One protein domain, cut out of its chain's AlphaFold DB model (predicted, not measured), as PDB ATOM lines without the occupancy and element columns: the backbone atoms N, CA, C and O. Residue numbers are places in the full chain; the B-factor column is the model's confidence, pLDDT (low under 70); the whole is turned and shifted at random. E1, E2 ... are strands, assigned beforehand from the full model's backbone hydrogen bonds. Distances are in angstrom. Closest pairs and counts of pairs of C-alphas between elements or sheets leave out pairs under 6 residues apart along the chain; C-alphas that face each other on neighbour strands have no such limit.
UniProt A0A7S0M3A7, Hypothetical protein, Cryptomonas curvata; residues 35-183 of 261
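AT A GLANCE: This is residues 35 to 183 of the 261 residues of the protein "Hypothetical protein" of Cryptomonas curvata (UniProt A0A7S0M3A7). Two sheets lie face to face as a sandwich, a twisted one of five strands and a smaller one of three, and the hairpin of E7 and E8 sticks out from one end as an arm. A long loop, residues 59 to 79, lies towards the other end. The printed part has 149 residues with ten named strands, E1 to E10 in chain order, and no named helix; the class is all strand, with 69 residues, under half, in named elements. The sheets, E1 - E2 - E6 - E5 - E3, E4 - E9 - E10 and E7 - E8, are antiparallel throughout. The whole is only just loose, close to compact, with a radius of gyration of the C-alphas of 17.9 A, and spans 64 by 30 by 25 A, the arm adding to the length.

HOW THE PARTS SIT: E1, residues 35 to 43, and E2, residues 48 to 58, form a hairpin; N 38 and O 54 are 2.9 A apart, within hydrogen-bond range. E2 is also the antiparallel neighbour of E6, residues 115 to 125, with N 51 and O 122 at 2.8 A. E5, residues 103 to 110, forms a hairpin with E6, with N 107 and O 117 at 2.9 A, and bends by 74 degrees at residue 107. Its residues 103 to 105 pair with the edge strand E3, residues 80 to 82, where N 104 and O 81 are 2.9 A apart. In the second sheet, E9, residues 147 to 154, is the inner strand between E4, residues 87 to 92, and E10, residues 168 to 174; N 90 and O 152 are 2.8 A apart, and N 151 and O 170 also 2.8 A. The strands of the two sheets stand at 31 degrees to each other. Between E1 and E10 the closest C-alphas are those of Ile 39 and Ala 172, 6.2 A apart. E7, residues 133 to 135, and E8, residues 141 to 143, form a hairpin, with N 142 and O 134 at 2.8 A; E8 and E9 are apart.

IN THESE COORDINATES: E1 begins at C-alpha 35, (-36.709, -41.943, -27.747), and is 27.8 A long from first to last C-alpha. E2 measures 32.4 A, E6 32.8 A, E9 23.0 A, E10 19.9 A and E5 18.7 A. E7 begins at C-alpha 133, (-53.657, -10.651, -41.947). E10 ends at C-alpha 174, (-43.260, -21.246, -39.589).

THE WHOLE: The C-alphas farthest apart, those of Ser 112 and Asp 138, are 65.2 A apart. The printed part has no cut. The links E2 to E3, 21 residues, and E9 to E10, 13 residues, are long. The mean pLDDT of the printed part is 90.5; residues 62 to 63 and 65 to 73 are under 70.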
ATOM      1  N   ARG A  35     -38.053 -42.267 -28.255       92.12
ATOM      2  CA  ARG A  35     -36.709 -41.943 -27.747       92.12
ATOM      3  C   ARG A  35     -36.318 -40.501 -28.034       92.12
ATOM      4  O   ARG A  35     -35.917 -39.778 -27.129       92.12
ATOM      5  N   ALA A  36     -36.403 -40.107 -29.300       91.94
ATOM      6  CA  ALA A  36     -35.936 -38.822 -29.801       91.94
ATOM      7  C   ALA A  36     -36.595 -38.505 -31.151       91.94
ATOM      8  O   ALA A  36     -37.241 -39.357 -31.761       91.94
ATOM      9  N   GLY A  37     -36.391 -37.291 -31.653       92.19
ATOM     10  CA  GLY A  37     -36.880 -36.890 -32.962       92.19
ATOM     11  C   GLY A  37     -36.554 -35.440 -33.287       92.19
ATOM     12  O   GLY A  37     -36.013 -34.705 -32.461       92.19
ATOM     13  N   SER A  38     -36.910 -35.036 -34.498       93.44
ATOM     14  CA  SER A  38     -36.929 -33.647 -34.934       93.44
ATOM     15  C   SER A  38     -38.055 -33.425 -35.944       93.44
ATOM     16  O   SER A  38     -38.451 -34.333 -36.675       93.44
ATOM     17  N   ILE A  39     -38.581 -32.204 -35.960       94.94
ATOM     18  CA  ILE A  39     -39.497 -31.704 -36.984       94.94
ATOM     19  C   ILE A  39     -38.808 -30.532 -37.679       94.94
ATOM     20  O   ILE A  39     -38.336 -29.603 -37.024       94.94
ATOM     21  N   SER A  40     -38.743 -30.581 -39.002       95.56
ATOM     22  CA  SER A  40     -38.364 -29.453 -39.846       95.56
ATOM     23  C   SER A  40     -39.410 -29.246 -40.938       95.56
ATOM     24  O   SER A  40     -40.367 -30.012 -41.083       95.56
ATOM     25  N   TRP A  41     -39.244 -28.177 -41.704       97.31
ATOM     26  CA  TRP A  41     -40.099 -27.840 -42.831       97.31
ATOM     27  C   TRP A  41     -39.310 -27.079 -43.892       97.31
ATOM     28  O   TRP A  41     -38.361 -26.357 -43.575       97.31
ATOM     29  N   ARG A  42     -39.748 -27.191 -45.146       97.31
ATOM     30  CA  ARG A  42     -39.310 -26.348 -46.263       97.31
ATOM     31  C   ARG A  42     -40.511 -25.885 -47.078       97.31
ATOM     32  O   ARG A  42     -41.479 -26.623 -47.245       97.31
ATOM     33  N   LYS A  43     -40.450 -24.669 -47.602       97.81
ATOM     34  CA  LYS A  43     -41.449 -24.108 -48.513       97.81
ATOM     35  C   LYS A  43     -41.352 -24.805 -49.871       97.81
ATOM     36  O   LYS A  43     -40.250 -25.056 -50.358       97.81
ATOM     37  N   LEU A  44     -42.502 -25.124 -50.462       97.62
ATOM     38  CA  LEU A  44     -42.609 -25.655 -51.822       97.62
ATOM     39  C   LEU A  44     -43.040 -24.537 -52.775       97.62
ATOM     40  O   LEU A  44     -42.224 -24.013 -53.526       97.62
ATOM     41  N   GLU A  45     -44.307 -24.129 -52.695       97.75
ATOM     42  CA  GLU A  45     -44.915 -23.120 -53.563       97.75
ATOM     43  C   GLU A  45     -46.064 -22.414 -52.827       97.75
ATOM     44  O   GLU A  45     -46.836 -23.055 -52.110       97.75
ATOM     45  N   GLY A  46     -46.192 -21.093 -52.988       96.25
ATOM     46  CA  GLY A  46     -47.244 -20.304 -52.338       96.25
ATOM     47  C   GLY A  46     -47.205 -20.432 -50.811       96.25
ATOM     48  O   GLY A  46     -46.208 -20.073 -50.185       96.25
ATOM     49  N   ASN A  47     -48.277 -20.972 -50.226       97.44
ATOM     50  CA  ASN A  47     -48.389 -21.282 -48.793       97.44
ATOM     51  C   ASN A  47     -48.166 -22.779 -48.483       97.44
ATOM     52  O   ASN A  47     -48.495 -23.241 -47.390       97.44
ATOM     53  N   THR A  48     -47.674 -23.555 -49.452       98.38
ATOM     54  CA  THR A  48     -47.426 -24.991 -49.306       98.38
ATOM     55  C   THR A  48     -46.033 -25.238 -48.750       98.38
ATOM     56  O   THR A  48     -45.044 -24.700 -49.257       98.38
ATOM     57  N   VAL A  49     -45.950 -26.099 -47.744       98.31
ATOM     58  CA  VAL A  49     -44.711 -26.591 -47.143       98.31
ATOM     59  C   VAL A  49     -44.660 -28.113 -47.198       98.31
ATOM     60  O   VAL A  49     -45.690 -28.782 -47.153       98.31
ATOM     61  N   GLU A  50     -43.453 -28.659 -47.263       98.25
ATOM     62  CA  GLU A  50     -43.168 -30.044 -46.902       98.25
ATOM     63  C   GLU A  50     -42.588 -30.039 -45.489       98.25
ATOM     64  O   GLU A  50     -41.521 -29.468 -45.254       98.25
ATOM     65  N   PHE A  51     -43.285 -30.672 -44.551       97.94
ATOM     66  CA  PHE A  51     -42.736 -31.046 -43.256       97.94
ATOM     67  C   PHE A  51     -41.913 -32.316 -43.395       97.94
ATOM     68  O   PHE A  51     -42.378 -33.282 -44.000       97.94
ATOM     69  N   GLU A  52     -40.746 -32.353 -42.762       97.25
ATOM     70  CA  GLU A  52     -40.020 -33.587 -42.497       97.25
ATOM     71  C   GLU A  52     -40.065 -33.867 -40.996       97.25
ATOM     72  O   GLU A  52     -39.590 -33.075 -40.183       97.25
ATOM     73  N   VAL A  53     -40.650 -35.005 -40.629       96.00
ATOM     74  CA  VAL A  53     -40.610 -35.515 -39.261       96.00
ATOM     75  C   VAL A  53     -39.684 -36.718 -39.244       96.00
ATOM     76  O   VAL A  53     -39.891 -37.705 -39.955       96.00
ATOM     77  N   GLN A  54     -38.662 -36.636 -38.406       95.62
ATOM     78  CA  GLN A  54     -37.760 -37.725 -38.087       95.62
ATOM     79  C   GLN A  54     -38.011 -38.146 -36.643       95.62
ATOM     80  O   GLN A  54     -38.108 -37.304 -35.754       95.62
ATOM     81  N   SER A  55     -38.098 -39.446 -36.387       94.12
ATOM     82  CA  SER A  55     -38.327 -39.954 -35.036       94.12
ATOM     83  C   SER A  55     -37.617 -41.280 -34.794       94.12
ATOM     84  O   SER A  55     -37.392 -42.068 -35.713       94.12
ATOM     85  N   GLU A  56     -37.226 -41.495 -33.545       93.69
ATOM     86  CA  GLU A  56     -36.535 -42.679 -33.059       93.69
ATOM     87  C   GLU A  56     -37.368 -43.341 -31.963       93.69
ATOM     88  O   GLU A  56     -37.825 -42.687 -31.023       93.69
ATOM     89  N   TRP A  57     -37.562 -44.646 -32.104       92.75
ATOM     90  CA  TRP A  57     -38.501 -45.450 -31.336       92.75
ATOM     91  C   TRP A  57     -37.844 -46.746 -30.873       92.75
ATOM     92  O   TRP A  57     -36.844 -47.193 -31.432       92.75
ATOM     93  N   ARG A  58     -38.431 -47.384 -29.865       91.12
ATOM     94  CA  ARG A  58     -38.050 -48.713 -29.390       91.12
ATOM     95  C   ARG A  58     -38.307 -49.783 -30.465       91.12
ATOM     96  O   ARG A  58     -39.404 -49.835 -31.015       91.12
ATOM     97  N   LYS A  59     -37.335 -50.658 -30.753       88.94
ATOM     98  CA  LYS A  59     -37.451 -51.683 -31.818       88.94
ATOM     99  C   LYS A  59     -38.277 -52.902 -31.397       88.94
ATOM    100  O   LYS A  59     -38.910 -53.530 -32.239       88.94
ATOM    101  N   SER A  60     -38.290 -53.231 -30.109       86.12
ATOM    102  CA  SER A  60     -39.120 -54.285 -29.523       86.12
ATOM    103  C   SER A  60     -40.569 -53.844 -29.305       86.12
ATOM    104  O   SER A  60     -41.378 -54.661 -28.866       86.12
ATOM    105  N   TYR A  61     -40.909 -52.575 -29.561       81.69
ATOM    106  CA  TYR A  61     -42.307 -52.173 -29.619       81.69
ATOM    107  C   TYR A  61     -42.944 -52.717 -30.898       81.69
ATOM    108  O   TYR A  61     -42.402 -52.591 -31.997       81.69
ATOM    109  N   THR A  62     -44.134 -53.283 -30.751       65.62
ATOM    110  CA  THR A  62     -44.952 -53.832 -31.832       65.62
ATOM    111  C   THR A  62     -45.665 -52.734 -32.618       65.62
ATOM    112  O   THR A  62     -46.891 -52.732 -32.726       65.62
ATOM    113  N   GLY A  63     -44.888 -51.816 -33.194       62.78
ATOM    114  CA  GLY A  63     -45.365 -50.977 -34.287       62.78
ATOM    115  C   GLY A  63     -45.906 -51.862 -35.413       62.78
ATOM    116  O   GLY A  63     -45.375 -52.948 -35.683       62.78
ATOM    117  N   LEU A  64     -46.987 -51.418 -36.046       70.94
ATOM    118  CA  LEU A  64     -47.640 -52.181 -37.104       70.94
ATOM    119  C   LEU A  64     -46.952 -51.874 -38.436       70.94
ATOM    120  O   LEU A  64     -46.960 -50.732 -38.895       70.94
ATOM    121  N   LEU A  65     -46.398 -52.896 -39.088       64.06
ATOM    122  CA  LEU A  65     -46.057 -52.818 -40.508       64.06
ATOM    123  C   LEU A  65     -47.327 -52.505 -41.309       64.06
ATOM    124  O   LEU A  65     -48.437 -52.899 -40.929       64.06
ATOM    125  N   LYS A  66     -47.173 -51.848 -42.462       62.44
ATOM    126  CA  LYS A  66     -48.265 -51.668 -43.429       62.44
ATOM    127  C   LYS A  66     -48.886 -53.032 -43.787       62.44
ATOM    128  O   LYS A  66     -48.294 -53.805 -44.532       62.44
ATOM    129  N   GLY A  67     -50.086 -53.303 -43.267       60.16
ATOM    130  CA  GLY A  67     -50.746 -54.615 -43.332       60.16
ATOM    131  C   GLY A  67     -51.123 -55.212 -41.968       60.16
ATOM    132  O   GLY A  67     -51.745 -56.266 -41.933       60.16
ATOM    133  N   GLY A  68     -50.780 -54.557 -40.852       62.12
ATOM    134  CA  GLY A  68     -51.165 -54.985 -39.498       62.12
ATOM    135  C   GLY A  68     -50.265 -56.063 -38.885       62.12
ATOM    136  O   GLY A  68     -50.531 -56.527 -37.781       62.12
ATOM    137  N   ILE A  69     -49.188 -56.450 -39.574       61.16
ATOM    138  CA  ILE A  69     -48.197 -57.407 -39.068       61.16
ATOM    139  C   ILE A  69     -47.306 -56.684 -38.038       61.16
ATOM    140  O   ILE A  69     -46.751 -55.634 -38.365       61.16
ATOM    141  N   PRO A  70     -47.127 -57.196 -36.807       60.78
ATOM    142  CA  PRO A  70     -46.205 -56.592 -35.846       60.78
ATOM    143  C   PRO A  70     -44.746 -56.682 -36.316       60.78
ATOM    144  O   PRO A  70     -44.302 -57.741 -36.759       60.78
ATOM    145  N   ALA A  71     -43.967 -55.613 -36.147       66.19
ATOM    146  CA  ALA A  71     -42.566 -55.529 -36.584       66.19
ATOM    147  C   ALA A  71     -41.547 -56.359 -35.752       66.19
ATOM    148  O   ALA A  71     -40.359 -56.025 -35.711       66.19
ATOM    149  N   TYR A  72     -41.988 -57.427 -35.067       68.31
ATOM    150  CA  TYR A  72     -41.159 -58.279 -34.201       68.31
ATOM    151  C   TYR A  72     -39.917 -58.800 -34.941       68.31
ATOM    152  O   TYR A  72     -40.022 -59.668 -35.804       68.31
ATOM    153  N   GLY A  73     -38.731 -58.295 -34.587       64.88
ATOM    154  CA  GLY A  73     -37.448 -58.716 -35.164       64.88
ATOM    155  C   GLY A  73     -37.214 -58.232 -36.603       64.88
ATOM    156  O   GLY A  73     -36.242 -57.513 -36.841       64.88
ATOM    157  N   ASN A  74     -38.128 -58.563 -37.514       76.69
ATOM    158  CA  ASN A  74     -38.007 -58.573 -38.981       76.69
ATOM    159  C   ASN A  74     -38.000 -57.194 -39.675       76.69
ATOM    160  O   ASN A  74     -38.335 -57.090 -40.851       76.69
ATOM    161  N   MET A  75     -37.634 -56.136 -38.956       86.81
ATOM    162  CA  MET A  75     -37.568 -54.777 -39.487       86.81
ATOM    163  C   MET A  75     -36.368 -54.589 -40.424       86.81
ATOM    164  O   MET A  75     -35.234 -54.892 -40.051       86.81
ATOM    165  N   SER A  76     -36.629 -54.024 -41.599       90.69
ATOM    166  CA  SER A  76     -35.676 -53.723 -42.668       90.69
ATOM    167  C   SER A  76     -35.638 -52.224 -42.990       90.69
ATOM    168  O   SER A  76     -36.550 -51.467 -42.658       90.69
ATOM    169  N   ILE A  77     -34.578 -51.770 -43.665       93.38
ATOM    170  CA  ILE A  77     -34.508 -50.398 -44.194       93.38
ATOM    171  C   ILE A  77     -35.561 -50.224 -45.300       93.38
ATOM    172  O   ILE A  77     -35.713 -51.096 -46.153       93.38
ATOM    173  N   ASN A  78     -36.240 -49.075 -45.310       93.75
ATOM    174  CA  ASN A  78     -37.413 -48.737 -46.131       93.75
ATOM    175  C   ASN A  78     -38.742 -49.415 -45.740       93.75
ATOM    176  O   ASN A  78     -39.751 -49.148 -46.397       93.75
ATOM    177  N   ASP A  79     -38.804 -50.205 -44.661       91.56
ATOM    178  CA  ASP A  79     -40.095 -50.635 -44.107       91.56
ATOM    179  C   ASP A  79     -40.928 -49.421 -43.684       91.56
ATOM    180  O   ASP A  79     -40.400 -48.463 -43.115       91.56
ATOM    181  N   LEU A  80     -42.242 -49.466 -43.928       92.00
ATOM    182  CA  LEU A  80     -43.181 -48.455 -43.438       92.00
ATOM    183  C   LEU A  80     -43.833 -48.945 -42.140       92.00
ATOM    184  O   LEU A  80     -44.717 -49.807 -42.170       92.00
ATOM    185  N   ILE A  81     -43.400 -48.366 -41.019       90.56
ATOM    186  CA  ILE A  81     -43.877 -48.688 -39.670       90.56
ATOM    187  C   ILE A  81     -44.879 -47.628 -39.219       90.56
ATOM    188  O   ILE A  81     -44.520 -46.457 -39.098       90.56
ATOM    189  N   THR A  82     -46.114 -48.028 -38.926       92.00
ATOM    190  CA  THR A  82     -47.055 -47.217 -38.144       92.00
ATOM    191  C   THR A  82     -46.662 -47.296 -36.674       92.00
ATOM    192  O   THR A  82     -46.565 -48.384 -36.102       92.00
ATOM    193  N   VAL A  83     -46.421 -46.134 -36.071       90.06
ATOM    194  CA  VAL A  83     -45.983 -46.000 -34.676       90.06
ATOM    195  C   VAL A  83     -47.151 -45.658 -33.754       90.06
ATOM    196  O   VAL A  83     -48.204 -45.205 -34.197       90.06
ATOM    197  N   GLY A  84     -46.957 -45.895 -32.461       84.19
ATOM    198  CA  GLY A  84     -47.982 -45.774 -31.433       84.19
ATOM    199  C   GLY A  84     -47.382 -45.893 -30.034       84.19
ATOM    200  O   GLY A  84     -46.162 -45.946 -29.868       84.19
ATOM    201  N   GLY A  85     -48.259 -45.938 -29.041       77.25
ATOM    202  CA  GLY A  85     -47.943 -46.012 -27.618       77.25
ATOM    203  C   GLY A  85     -49.243 -45.984 -26.821       77.25
ATOM    204  O   GLY A  85     -50.266 -46.458 -27.319       77.25
ATOM    205  N   ALA A  86     -49.227 -45.387 -25.629       82.06
ATOM    206  CA  ALA A  86     -50.459 -45.090 -24.894       82.06
ATOM    207  C   ALA A  86     -51.364 -44.103 -25.662       82.06
ATOM    208  O   ALA A  86     -52.586 -44.208 -25.597       82.06
ATOM    209  N   GLU A  87     -50.762 -43.197 -26.440       88.12
ATOM    210  CA  GLU A  87     -51.458 -42.266 -27.331       88.12
ATOM    211  C   GLU A  87     -50.785 -42.274 -28.718       88.12
ATOM    212  O   GLU A  87     -49.555 -42.166 -28.789       88.12
ATOM    213  N   PRO A  88     -51.536 -42.389 -29.834       90.38
ATOM    214  CA  PRO A  88     -50.969 -42.296 -31.177       90.38
ATOM    215  C   PRO A  88     -50.272 -40.944 -31.407       90.38
ATOM    216  O   PRO A  88     -50.872 -39.891 -31.164       90.38
ATOM    217  N   PRO A  89     -49.017 -40.936 -31.889       94.19
ATOM    218  CA  PRO A  89     -48.302 -39.694 -32.116       94.19
ATOM    219  C   PRO A  89     -48.919 -38.931 -33.289       94.19
ATOM    220  O   PRO A  89     -49.176 -39.493 -34.354       94.19
ATOM    221  N   THR A  90     -49.143 -37.641 -33.071       96.50
ATOM    222  CA  THR A  90     -49.905 -36.746 -33.939       96.50
ATOM    223  C   THR A  90     -49.033 -35.580 -34.399       96.50
ATOM    224  O   THR A  90     -48.298 -34.989 -33.605       96.50
ATOM    225  N   LEU A  91     -49.157 -35.205 -35.673       97.81
ATOM    226  CA  LEU A  91     -48.618 -33.954 -36.214       97.81
ATOM    227  C   LEU A  91     -49.753 -32.936 -36.334       97.81
ATOM    228  O   LEU A  91     -50.649 -33.109 -37.155       97.81
ATOM    229  N   LEU A  92     -49.715 -31.889 -35.516       98.12
ATOM    230  CA  LEU A  92     -50.586 -30.717 -35.595       98.12
ATOM    231  C   LEU A  92     -49.917 -29.669 -36.494       98.12
ATOM    232  O   LEU A  92     -48.742 -29.373 -36.290       98.12
ATOM    233  N   PHE A  93     -50.640 -29.062 -37.437       98.25
ATOM    234  CA  PHE A  93     -50.065 -28.041 -38.331       98.25
ATOM    235  C   PHE A  93     -50.213 -26.595 -37.818       98.25
ATOM    236  O   PHE A  93     -49.687 -25.666 -38.425       98.25
ATOM    237  N   GLY A  94     -50.906 -26.383 -36.694       97.19
ATOM    238  CA  GLY A  94     -51.049 -25.065 -36.056       97.19
ATOM    239  C   GLY A  94     -52.199 -24.193 -36.572       97.19
ATOM    240  O   GLY A  94     -52.435 -23.121 -36.014       97.19
ATOM    241  N   ASP A  95     -52.926 -24.663 -37.589       97.31
ATOM    242  CA  ASP A  95     -54.135 -24.052 -38.170       97.31
ATOM    243  C   ASP A  95     -55.435 -24.816 -37.838       97.31
ATOM    244  O   ASP A  95     -56.509 -24.478 -38.333       97.31
ATOM    245  N   GLY A  96     -55.337 -25.842 -36.987       97.69
ATOM    246  CA  GLY A  96     -56.426 -26.753 -36.620       97.69
ATOM    247  C   GLY A  96     -56.415 -28.084 -37.379       97.69
ATOM    248  O   GLY A  96     -57.049 -29.036 -36.927       97.69
ATOM    249  N   SER A  97     -55.668 -28.195 -38.483       98.19
ATOM    250  CA  SER A  97     -55.490 -29.463 -39.200       98.19
ATOM    251  C   SER A  97     -54.384 -30.334 -38.581       98.19
ATOM    252  O   SER A  97     -53.480 -29.838 -37.896       98.19
ATOM    253  N   LYS A  98     -54.484 -31.660 -38.768       98.00
ATOM    254  CA  LYS A  98     -53.597 -32.650 -38.136       98.00
ATOM    255  C   LYS A  98     -53.514 -33.992 -38.875       98.00
ATOM    256  O   LYS A  98     -54.422 -34.350 -39.619       98.00
ATOM    257  N   ILE A  99     -52.458 -34.757 -38.588       96.69
ATOM    258  CA  ILE A  99     -52.287 -36.176 -38.942       96.69
ATOM    259  C   ILE A  99     -52.266 -37.006 -37.652       96.69
ATOM    260  O   ILE A  99     -51.317 -36.893 -36.884       96.69
ATOM    261  N   GLU A 100     -53.282 -37.844 -37.427       91.19
ATOM    262  CA  GLU A 100     -53.445 -38.635 -36.185       91.19
ATOM    263  C   GLU A 100     -52.760 -40.012 -36.211       91.19
ATOM    264  O   GLU A 100     -52.476 -40.587 -35.166       91.19
ATOM    265  N   ILE A 101     -52.509 -40.564 -37.404       88.81
ATOM    266  CA  ILE A 101     -51.854 -41.866 -37.580       88.81
ATOM    267  C   ILE A 101     -50.561 -41.641 -38.356       88.81
ATOM    268  O   ILE A 101     -50.557 -41.508 -39.584       88.81
ATOM    269  N   MET A 102     -49.449 -41.575 -37.630       93.75
ATOM    270  CA  MET A 102     -48.134 -41.367 -38.222       93.75
ATOM    271  C   MET A 102     -47.429 -42.690 -38.528       93.75
ATOM    272  O   MET A 102     -47.461 -43.649 -37.755       93.75
ATOM    273  N   SER A 103     -46.777 -42.735 -39.688       94.12
ATOM    274  CA  SER A 103     -45.986 -43.881 -40.132       94.12
ATOM    275  C   SER A 103     -44.692 -43.406 -40.776       94.12
ATOM    276  O   SER A 103     -44.683 -42.422 -41.514       94.12
ATOM    277  N   PHE A 104     -43.595 -44.095 -40.484       94.69
ATOM    278  CA  PHE A 104     -42.242 -43.675 -40.839       94.69
ATOM    279  C   PHE A 104     -41.551 -44.745 -41.679       94.69
ATOM    280  O   PHE A 104     -41.703 -45.936 -41.411       94.69
ATOM    281  N   TYR A 105     -40.788 -44.314 -42.685       95.25
ATOM    282  CA  TYR A 105     -39.881 -45.204 -43.403       95.25
ATOM    283  C   TYR A 105     -38.626 -45.408 -42.562       95.25
ATOM    284  O   TYR A 105     -37.985 -44.424 -42.189       95.25
ATOM    285  N   VAL A 106     -38.275 -46.656 -42.256       94.31
ATOM    286  CA  VAL A 106     -37.081 -46.989 -41.464       94.31
ATOM    287  C   VAL A 106     -35.824 -46.590 -42.236       94.31
ATOM    288  O   VAL A 106     -35.590 -47.075 -43.341       94.31
ATOM    289  N   THR A 107     -35.002 -45.723 -41.645       95.38
ATOM    290  CA  THR A 107     -33.735 -45.242 -42.226       95.38
ATOM    291  C   THR A 107     -32.507 -45.835 -41.541       95.38
ATOM    292  O   THR A 107     -31.444 -45.907 -42.149       95.38
ATOM    293  N   SER A 108     -32.633 -46.271 -40.286       93.88
ATOM    294  CA  SER A 108     -31.597 -46.997 -39.535       93.88
ATOM    295  C   SER A 108     -32.206 -47.704 -38.320       93.88
ATOM    296  O   SER A 108     -33.274 -47.314 -37.849       93.88
ATOM    297  N   PHE A 109     -31.551 -48.742 -37.801       93.88
ATOM    298  CA  PHE A 109     -31.947 -49.401 -36.554       93.88
ATOM    299  C   PHE A 109     -30.763 -50.097 -35.878       93.88
ATOM    300  O   PHE A 109     -29.764 -50.410 -36.524       93.88
ATOM    301  N   SER A 110     -30.911 -50.386 -34.587       91.81
ATOM    302  CA  SER A 110     -29.965 -51.140 -33.765       91.81
ATOM    303  C   SER A 110     -30.714 -52.233 -33.009       91.81
ATOM    304  O   SER A 110     -31.691 -51.971 -32.305       91.81
ATOM    305  N   VAL A 111     -30.281 -53.484 -33.182       89.38
ATOM    306  CA  VAL A 111     -30.888 -54.644 -32.504       89.38
ATOM    307  C   VAL A 111     -30.395 -54.750 -31.060       89.38
ATOM    308  O   VAL A 111     -31.189 -55.031 -30.170       89.38
ATOM    309  N   SER A 112     -29.110 -54.483 -30.822       89.56
ATOM    310  CA  SER A 112     -28.474 -54.543 -29.499       89.56
ATOM    311  C   SER A 112     -28.913 -53.416 -28.563       89.56
ATOM    312  O   SER A 112     -29.003 -53.626 -27.359       89.56
ATOM    313  N   GLU A 113     -29.205 -52.229 -29.099       88.75
ATOM    314  CA  GLU A 113     -29.638 -51.064 -28.314       88.75
ATOM    315  C   GLU A 113     -31.161 -50.842 -28.331       88.75
ATOM    316  O   GLU A 113     -31.641 -49.849 -27.778       88.75
ATOM    317  N   ASP A 114     -31.912 -51.747 -28.969       89.69
ATOM    318  CA  ASP A 114     -33.377 -51.763 -29.042       89.69
ATOM    319  C   ASP A 114     -34.007 -50.467 -29.610       89.69
ATOM    320  O   ASP A 114     -34.942 -49.903 -29.029       89.69
ATOM    321  N   TRP A 115     -33.504 -49.961 -30.746       91.62
ATOM    322  CA  TRP A 115     -34.081 -48.784 -31.419       91.62
ATOM    323  C   TRP A 115     -34.198 -48.900 -32.938       91.62
ATOM    324  O   TRP A 115     -33.451 -49.629 -33.586       91.62
ATOM    325  N   PHE A 116     -35.127 -48.134 -33.509       93.44
ATOM    326  CA  PHE A 116     -35.161 -47.799 -34.929       93.44
ATOM    327  C   PHE A 116     -35.447 -46.314 -35.124       93.44
ATOM    328  O   PHE A 116     -36.171 -45.702 -34.341       93.44
ATOM    329  N   ARG A 117     -34.877 -45.737 -36.178       94.44
ATOM    330  CA  ARG A 117     -35.105 -44.363 -36.609       94.44
ATOM    331  C   ARG A 117     -35.795 -44.386 -37.961       94.44
ATOM    332  O   ARG A 117     -35.399 -45.138 -38.855       94.44
ATOM    333  N   GLY A 118     -36.819 -43.561 -38.108       94.69
ATOM    334  CA  GLY A 118     -37.537 -43.410 -39.360       94.69
ATOM    335  C   GLY A 118     -37.825 -41.956 -39.704       94.69
ATOM    336  O   GLY A 118     -37.835 -41.077 -38.841       94.69
ATOM    337  N   VAL A 119     -38.051 -41.718 -40.992       96.69
ATOM    338  CA  VAL A 119     -38.342 -40.398 -41.562       96.69
ATOM    339  C   VAL A 119     -39.661 -40.457 -42.324       96.69
ATOM    340  O   VAL A 119     -39.972 -41.446 -42.997       96.69
ATOM    341  N   ARG A 120     -40.453 -39.390 -42.225       97.44
ATOM    342  CA  ARG A 120     -41.662 -39.197 -43.022       97.44
ATOM    343  C   ARG A 120     -41.787 -37.742 -43.451       97.44
ATOM    344  O   ARG A 120     -41.511 -36.837 -42.671       97.44
ATOM    345  N   ARG A 121     -42.238 -37.538 -44.689       97.75
ATOM    346  CA  ARG A 121     -42.555 -36.217 -45.237       97.75
ATOM    347  C   ARG A 121     -44.060 -36.052 -45.422       97.75
ATOM    348  O   ARG A 121     -44.747 -37.018 -45.770       97.75
ATOM    349  N   TYR A 122     -44.548 -34.843 -45.163       97.94
ATOM    350  CA  TYR A 122     -45.958 -34.463 -45.227       97.94
ATOM    351  C   TYR A 122     -46.093 -33.094 -45.891       97.94
ATOM    352  O   TYR A 122     -45.559 -32.112 -45.381       97.94
ATOM    353  N   ASN A 123     -46.833 -33.014 -46.996       98.38
ATOM    354  CA  ASN A 123     -47.159 -31.730 -47.611       98.38
ATOM    355  C   ASN A 123     -48.401 -31.139 -46.938       98.38
ATOM    356  O   ASN A 123     -49.388 -31.850 -46.750       98.38
ATOM    357  N   HIS A 124     -48.357 -29.847 -46.622       98.38
ATOM    358  CA  HIS A 124     -49.489 -29.087 -46.090       98.38
ATOM    359  C   HIS A 124     -49.564 -27.705 -46.741       98.38
ATOM    360  O   HIS A 124     -48.529 -27.110 -47.036       98.38
ATOM    361  N   THR A 125     -50.774 -27.184 -46.948       98.31
ATOM    362  CA  THR A 125     -51.016 -25.890 -47.605       98.31
ATOM    363  C   THR A 125     -51.865 -25.000 -46.709       98.31
ATOM    364  O   THR A 125     -53.064 -25.222 -46.551       98.31
ATOM    365  N   TYR A 126     -51.257 -23.950 -46.159       97.62
ATOM    366  CA  TYR A 126     -51.961 -23.005 -45.296       97.62
ATOM    367  C   TYR A 126     -52.856 -22.047 -46.091       97.62
ATOM    368  O   TYR A 126     -52.497 -21.560 -47.167       97.62
ATOM    369  N   LYS A 127     -54.006 -21.673 -45.516       96.56
ATOM    370  CA  LYS A 127     -54.895 -20.651 -46.101       96.56
ATOM    371  C   LYS A 127     -54.218 -19.275 -46.225       96.56
ATOM    372  O   LYS A 127     -54.519 -18.533 -47.156       96.56
ATOM    373  N   THR A 128     -53.294 -18.947 -45.325       95.44
ATOM    374  CA  THR A 128     -52.500 -17.706 -45.335       95.44
ATOM    375  C   THR A 128     -51.041 -17.992 -44.949       95.44
ATOM    376  O   THR A 128     -50.802 -18.958 -44.226       95.44
ATOM    377  N   PRO A 129     -50.066 -17.163 -45.381       95.19
ATOM    378  CA  PRO A 129     -48.650 -17.333 -45.040       95.19
ATOM    379  C   PRO A 129     -48.386 -17.480 -43.533       95.19
ATOM    380  O   PRO A 129     -47.697 -18.404 -43.121       95.19
ATOM    381  N   ASN A 130     -49.014 -16.628 -42.723       95.81
ATOM    382  CA  ASN A 130     -49.023 -16.679 -41.258       95.81
ATOM    383  C   ASN A 130     -50.475 -16.797 -40.744       95.81
ATOM    384  O   ASN A 130     -51.391 -16.949 -41.557       95.81
ATOM    385  N   ARG A 131     -50.709 -16.693 -39.424       94.62
ATOM    386  CA  ARG A 131     -52.034 -16.697 -38.758       94.62
ATOM    387  C   ARG A 131     -52.907 -15.476 -39.109       94.62
ATOM    388  O   ARG A 131     -53.228 -14.650 -38.260       94.62
ATOM    389  N   GLY A 132     -53.308 -15.385 -40.373       89.12
ATOM    390  CA  GLY A 132     -54.106 -14.303 -40.941       89.12
ATOM    391  C   GLY A 132     -53.318 -13.034 -41.280       89.12
ATOM    392  O   GLY A 132     -52.094 -12.966 -41.163       89.12
ATOM    393  N   TRP A 133     -54.077 -12.031 -41.714       84.94
ATOM    394  CA  TRP A 133     -53.657 -10.651 -41.947       84.94
ATOM    395  C   TRP A 133     -54.771  -9.735 -41.436       84.94
ATOM    396  O   TRP A 133     -55.949 -10.080 -41.565       84.94
ATOM    397  N   THR A 134     -54.425  -8.569 -40.899       87.31
ATOM    398  CA  THR A 134     -55.398  -7.562 -40.453       87.31
ATOM    399  C   THR A 134     -55.080  -6.230 -41.107       87.31
ATOM    400  O   THR A 134     -53.973  -5.725 -40.959       87.31
ATOM    401  N   THR A 135     -56.046  -5.646 -41.815       91.75
ATOM    402  CA  THR A 135     -55.933  -4.267 -42.304       91.75
ATOM    403  C   THR A 135     -56.435  -3.322 -41.218       91.75
ATOM    404  O   THR A 135     -57.588  -3.419 -40.793       91.75
ATOM    405  N   ASN A 136     -55.571  -2.425 -40.759       91.25
ATOM    406  CA  ASN A 136     -55.908  -1.374 -39.807       91.25
ATOM    407  C   ASN A 136     -56.800  -0.292 -40.457       91.25
ATOM    408  O   ASN A 136     -56.848  -0.190 -41.686       91.25
ATOM    409  N   PRO A 137     -57.473   0.571 -39.669       96.50
ATOM    410  CA  PRO A 137     -58.307   1.657 -40.201       96.50
ATOM    411  C   PRO A 137     -57.565   2.693 -41.065       96.50
ATOM    412  O   PRO A 137     -58.204   3.415 -41.824       96.50
ATOM    413  N   ASP A 138     -56.236   2.771 -40.959       95.94
ATOM    414  CA  ASP A 138     -55.360   3.616 -41.785       95.94
ATOM    415  C   ASP A 138     -54.919   2.943 -43.105       95.94
ATOM    416  O   ASP A 138     -54.182   3.537 -43.892       95.94
ATOM    417  N   GLY A 139     -55.362   1.707 -43.359       94.94
ATOM    418  CA  GLY A 139     -54.982   0.904 -44.520       94.94
ATOM    419  C   GLY A 139     -53.689   0.097 -44.353       94.94
ATOM    420  O   GLY A 139     -53.344  -0.664 -45.258       94.94
ATOM    421  N   THR A 140     -52.975   0.206 -43.226       93.75
ATOM    422  CA  THR A 140     -51.760  -0.590 -42.989       93.75
ATOM    423  C   THR A 140     -52.096  -2.067 -42.769       93.75
ATOM    424  O   THR A 140     -53.059  -2.412 -42.084       93.75
ATOM    425  N   ILE A 141     -51.307  -2.961 -43.371       89.25
ATOM    426  CA  ILE A 141     -51.509  -4.413 -43.284       89.25
ATOM    427  C   ILE A 141     -50.588  -4.989 -42.206       89.25
ATOM    428  O   ILE A 141     -49.366  -4.975 -42.344       89.25
ATOM    429  N   VAL A 142     -51.184  -5.538 -41.150       92.31
ATOM    430  CA  VAL A 142     -50.498  -6.256 -40.072       92.31
ATOM    431  C   VAL A 142     -50.450  -7.747 -40.403       92.31
ATOM    432  O   VAL A 142     -51.478  -8.376 -40.670       92.31
ATOM    433  N   GLN A 143     -49.247  -8.316 -40.373       90.25
ATOM    434  CA  GLN A 143     -49.008  -9.751 -40.527       90.25
ATOM    435  C   GLN A 143     -49.379 -10.497 -39.240       90.25
ATOM    436  O   GLN A 143     -48.981 -10.092 -38.148       90.25
ATOM    437  N   GLY A 144     -50.122 -11.601 -39.358       93.38
ATOM    438  CA  GLY A 144     -50.389 -12.486 -38.226       93.38
ATOM    439  C   GLY A 144     -49.119 -13.153 -37.684       93.38
ATOM    440  O   GLY A 144     -48.088 -13.220 -38.357       93.38
ATOM    441  N   ALA A 145     -49.197 -13.702 -36.472       95.50
ATOM    442  CA  ALA A 145     -48.096 -14.473 -35.896       95.50
ATOM    443  C   ALA A 145     -47.741 -15.705 -36.767       95.50
ATOM    444  O   ALA A 145     -48.628 -16.235 -37.447       95.50
ATOM    445  N   PRO A 146     -46.487 -16.192 -36.728       96.50
ATOM    446  CA  PRO A 146     -46.095 -17.463 -37.338       96.50
ATOM    447  C   PRO A 146     -47.035 -18.620 -36.970       96.50
ATOM    448  O   PRO A 146     -47.690 -18.606 -35.920       96.50
ATOM    449  N   TRP A 147     -47.091 -19.637 -37.828       97.19
ATOM    450  CA  TRP A 147     -47.723 -20.910 -37.483       97.19
ATOM    451  C   TRP A 147     -46.817 -21.712 -36.542       97.19
ATOM    452  O   TRP A 147     -45.596 -21.576 -36.579       97.19
ATOM    453  N   ASP A 148     -47.416 -22.578 -35.726       96.56
ATOM    454  CA  ASP A 148     -46.698 -23.522 -34.866       96.56
ATOM    455  C   ASP A 148     -47.132 -24.939 -35.224       96.56
ATOM    456  O   ASP A 148     -48.233 -25.360 -34.864       96.56
ATOM    457  N   ALA A 149     -46.279 -25.669 -35.938       97.19
ATOM    458  CA  ALA A 149     -46.479 -27.095 -36.136       97.19
ATOM    459  C   ALA A 149     -45.885 -27.864 -34.955       97.19
ATOM    460  O   ALA A 149     -44.763 -27.584 -34.528       97.19
ATOM    461  N   THR A 150     -46.619 -28.855 -34.455       96.75
ATOM    462  CA  THR A 150     -46.249 -29.619 -33.261       96.75
ATOM    463  C   THR A 150     -46.400 -31.108 -33.527       96.75
ATOM    464  O   THR A 150     -47.499 -31.588 -33.798       96.75
ATOM    465  N   PHE A 151     -45.301 -31.847 -33.414       95.94
ATOM    466  CA  PHE A 151     -45.273 -33.305 -33.405       95.94
ATOM    467  C   PHE A 151     -45.218 -33.788 -31.950       95.94
ATOM    468  O   PHE A 151     -44.236 -33.542 -31.250       95.94
ATOM    469  N   ALA A 152     -46.284 -34.434 -31.482       95.31
ATOM    470  CA  ALA A 152     -46.480 -34.796 -30.077       95.31
ATOM    471  C   ALA A 152     -47.111 -36.188 -29.918       95.31
ATOM    472  O   ALA A 152     -47.705 -36.718 -30.855       95.31
ATOM    473  N   GLY A 153     -47.008 -36.773 -28.725       92.81
ATOM    474  CA  GLY A 153     -47.651 -38.045 -28.376       92.81
ATOM    475  C   GLY A 153     -47.150 -38.615 -27.051       92.81
ATOM    476  O   GLY A 153     -46.340 -37.984 -26.365       92.81
ATOM    477  N   CYS A 154     -47.588 -39.831 -26.709       88.62
ATOM    478  CA  CYS A 154     -47.155 -40.522 -25.493       88.62
ATOM    479  C   CYS A 154     -46.619 -41.938 -25.795       88.62
ATOM    480  O   CYS A 154     -47.223 -42.690 -26.556       88.62
ATOM    481  N   CYS A 155     -45.498 -42.384 -25.225       90.88
ATOM    482  CA  CYS A 155     -44.680 -41.760 -24.176       90.88
ATOM    483  C   CYS A 155     -43.179 -42.008 -24.430       90.88
ATOM    484  O   CYS A 155     -42.824 -42.891 -25.222       90.88
ATOM    485  N   ARG A 156     -42.295 -41.245 -23.770       91.62
ATOM    486  CA  ARG A 156     -40.835 -41.473 -23.786       91.62
ATOM    487  C   ARG A 156     -40.490 -42.796 -23.101       91.62
ATOM    488  O   ARG A 156     -41.129 -43.134 -22.114       91.62
ATOM    489  N   ILE A 157     -39.497 -43.545 -23.592       90.12
ATOM    490  CA  ILE A 157     -39.051 -44.780 -22.918       90.12
ATOM    491  C   ILE A 157     -38.655 -44.482 -21.458       90.12
ATOM    492  O   ILE A 157     -38.031 -43.462 -21.179       90.12
ATOM    493  N   ASN A 158     -38.932 -45.398 -20.531       87.75
ATOM    494  CA  ASN A 158     -38.555 -45.253 -19.117       87.75
ATOM    495  C   ASN A 158     -37.040 -45.062 -18.863       87.75
ATOM    496  O   ASN A 158     -36.637 -44.634 -17.786       87.75
ATOM    497  N   ALA A 159     -36.196 -45.374 -19.853       83.06
ATOM    498  CA  ALA A 159     -34.745 -45.209 -19.818       83.06
ATOM    499  C   ALA A 159     -34.231 -43.893 -20.458       83.06
ATOM    500  O   ALA A 159     -33.038 -43.794 -20.761       83.06
ATOM    501  N   THR A 160     -35.088 -42.888 -20.693       81.31
ATOM    502  CA  THR A 160     -34.637 -41.506 -20.956       81.31
ATOM    503  C   THR A 160     -34.383 -40.766 -19.648       81.31
ATOM    504  O   THR A 160     -35.259 -40.702 -18.796       81.31
ATOM    505  N   GLU A 161     -33.228 -40.112 -19.530       81.50
ATOM    506  CA  GLU A 161     -32.883 -39.254 -18.379       81.50
ATOM    507  C   GLU A 161     -33.777 -38.000 -18.265       81.50
ATOM    508  O   GLU A 161     -33.896 -37.415 -17.193       81.50
ATOM    509  N   ASN A 162     -34.416 -37.595 -19.369       70.25
ATOM    510  CA  ASN A 162     -35.267 -36.411 -19.475       70.25
ATOM    511  C   ASN A 162     -36.741 -36.826 -19.669       70.25
ATOM    512  O   ASN A 162     -37.099 -37.348 -20.729       70.25
ATOM    513  N   ASP A 163     -37.571 -36.579 -18.652       82.81
ATOM    514  CA  ASP A 163     -38.988 -36.960 -18.503       82.81
ATOM    515  C   ASP A 163     -39.323 -38.420 -18.926       82.81
ATOM    516  O   ASP A 163     -40.082 -38.634 -19.879       82.81
ATOM    517  N   PRO A 164     -38.771 -39.457 -18.257       87.31
ATOM    518  CA  PRO A 164     -39.130 -40.855 -18.526       87.31
ATOM    519  C   PRO A 164     -40.641 -41.106 -18.399       87.31
ATOM    520  O   PRO A 164     -41.323 -40.464 -17.598       87.31
ATOM    521  N   ASP A 165     -41.165 -42.011 -19.235       88.00
ATOM    522  CA  ASP A 165     -42.589 -42.383 -19.361       88.00
ATOM    523  C   ASP A 165     -43.576 -41.211 -19.563       88.00
ATOM    524  O   ASP A 165     -44.791 -41.397 -19.543       88.00
ATOM    525  N   SER A 166     -43.074 -40.005 -19.834       89.38
ATOM    526  CA  SER A 166     -43.884 -38.797 -20.010       89.38
ATOM    527  C   SER A 166     -44.220 -38.538 -21.488       89.38
ATOM    528  O   SER A 166     -43.562 -39.084 -22.383       89.38
ATOM    529  N   PRO A 167     -45.212 -37.681 -21.794       91.75
ATOM    530  CA  PRO A 167     -45.454 -37.211 -23.154       91.75
ATOM    531  C   PRO A 167     -44.244 -36.490 -23.773       91.75
ATOM    532  O   PRO A 167     -43.365 -35.945 -23.090       91.75
ATOM    533  N   PHE A 168     -44.206 -36.451 -25.103       91.88
ATOM    534  CA  PHE A 168     -43.256 -35.644 -25.864       91.88
ATOM    535  C   PHE A 168     -43.985 -34.613 -26.730       91.88
ATOM    536  O   PHE A 168     -45.118 -34.823 -27.159       91.88
ATOM    537  N   SER A 169     -43.307 -33.498 -26.993       93.81
ATOM    538  CA  SER A 169     -43.763 -32.444 -27.892       93.81
ATOM    539  C   SER A 169     -42.547 -31.802 -28.553       93.81
ATOM    540  O   SER A 169     -41.609 -31.397 -27.866       93.81
ATOM    541  N   LEU A 170     -42.546 -31.747 -29.881       92.81
ATOM    542  CA  LEU A 170     -41.528 -31.106 -30.704       92.81
ATOM    543  C   LEU A 170     -42.201 -30.068 -31.599       92.81
ATOM    544  O   LEU A 170     -43.097 -30.407 -32.370       92.81
ATOM    545  N   GLN A 171     -41.762 -28.816 -31.507       94.75
ATOM    546  CA  GLN A 171     -42.377 -27.681 -32.192       94.75
ATOM    547  C   GLN A 171     -41.458 -27.130 -33.287       94.75
ATOM    548  O   GLN A 171     -40.264 -26.932 -33.062       94.75
ATOM    549  N   ALA A 172     -42.031 -26.819 -34.447       94.31
ATOM    550  CA  ALA A 172     -41.413 -25.997 -35.477       94.31
ATOM    551  C   ALA A 172     -42.292 -24.767 -35.733       94.31
ATOM    552  O   ALA A 172     -43.475 -24.896 -36.047       94.31
ATOM    553  N   SER A 173     -41.705 -23.575 -35.623       95.38
ATOM    554  CA  SER A 173     -42.381 -22.334 -36.007       95.38
ATOM    555  C   SER A 173     -42.196 -22.067 -37.505       95.38
ATOM    556  O   SER A 173     -41.131 -22.356 -38.066       95.38
ATOM    557  N   LEU A 174     -43.233 -21.538 -38.158       95.25
ATOM    558  CA  LEU A 174     -43.260 -21.246 -39.589       95.25
ATOM    559  C   LEU A 174     -43.712 -19.808 -39.838       95.25
ATOM    560  O   LEU A 174     -44.897 -19.494 -39.729       95.25
ATOM    561  N   ASP A 175     -42.771 -18.955 -40.236       95.81
ATOM    562  CA  ASP A 175     -43.092 -17.700 -40.910       95.81
ATOM    563  C   ASP A 175     -42.874 -17.885 -42.414       95.81
ATOM    564  O   ASP A 175     -41.736 -18.004 -42.877       95.81
ATOM    565  N   LEU A 176     -43.966 -17.956 -43.179       95.62
ATOM    566  CA  LEU A 176     -43.898 -18.210 -44.623       95.62
ATOM    567  C   LEU A 176     -43.673 -16.930 -45.441       95.62
ATOM    568  O   LEU A 176     -43.625 -17.002 -46.673       95.62
ATOM    569  N   VAL A 177     -43.539 -15.770 -44.792       94.62
ATOM    570  CA  VAL A 177     -43.171 -14.494 -45.424       94.62
ATOM    571  C   VAL A 177     -41.669 -14.252 -45.277       94.62
ATOM    572  O   VAL A 177     -41.013 -13.878 -46.245       94.62
ATOM    573  N   GLN A 178     -41.120 -14.512 -44.088       94.75
ATOM    574  CA  GLN A 178     -39.721 -14.262 -43.737       94.75
ATOM    575  C   GLN A 178     -38.795 -15.459 -43.999       94.75
ATOM    576  O   GLN A 178     -37.586 -15.258 -44.102       94.75
ATOM    577  N   SER A 179     -39.317 -16.689 -44.123       94.25
ATOM    578  CA  SER A 179     -38.491 -17.879 -44.361       94.25
ATOM    579  C   SER A 179     -39.009 -18.816 -45.460       94.25
ATOM    580  O   SER A 179     -40.203 -18.920 -45.749       94.25
ATOM    581  N   SER A 180     -38.066 -19.548 -46.059       96.19
ATOM    582  CA  SER A 180     -38.292 -20.683 -46.957       96.19
ATOM    583  C   SER A 180     -38.104 -22.049 -46.276       96.19
ATOM    584  O   SER A 180     -38.270 -23.076 -46.932       96.19
ATOM    585  N   GLY A 181     -37.787 -22.093 -44.979       94.19
ATOM    586  CA  GLY A 181     -37.669 -23.336 -44.214       94.19
ATOM    587  C   GLY A 181     -37.223 -23.145 -42.764       94.19
ATOM    588  O   GLY A 181     -36.958 -22.033 -42.307       94.19
ATOM    589  N   SER A 182     -37.100 -24.250 -42.038       91.19
ATOM    590  CA  SER A 182     -36.378 -24.310 -40.760       91.19
ATOM    591  C   SER A 182     -35.017 -24.983 -40.936       91.19
ATOM    592  O   SER A 182     -34.816 -25.805 -41.832       91.19
ATOM    593  N   VAL A 183     -34.064 -24.643 -40.063       80.19
ATOM    594  CA  VAL A 183     -32.776 -25.346 -39.991       80.19
ATOM    595  C   VAL A 183     -33.029 -26.788 -39.560       80.19
ATOM    596  O   VAL A 183     -33.495 -27.029 -38.447       80.19
TER     597      VAL A 183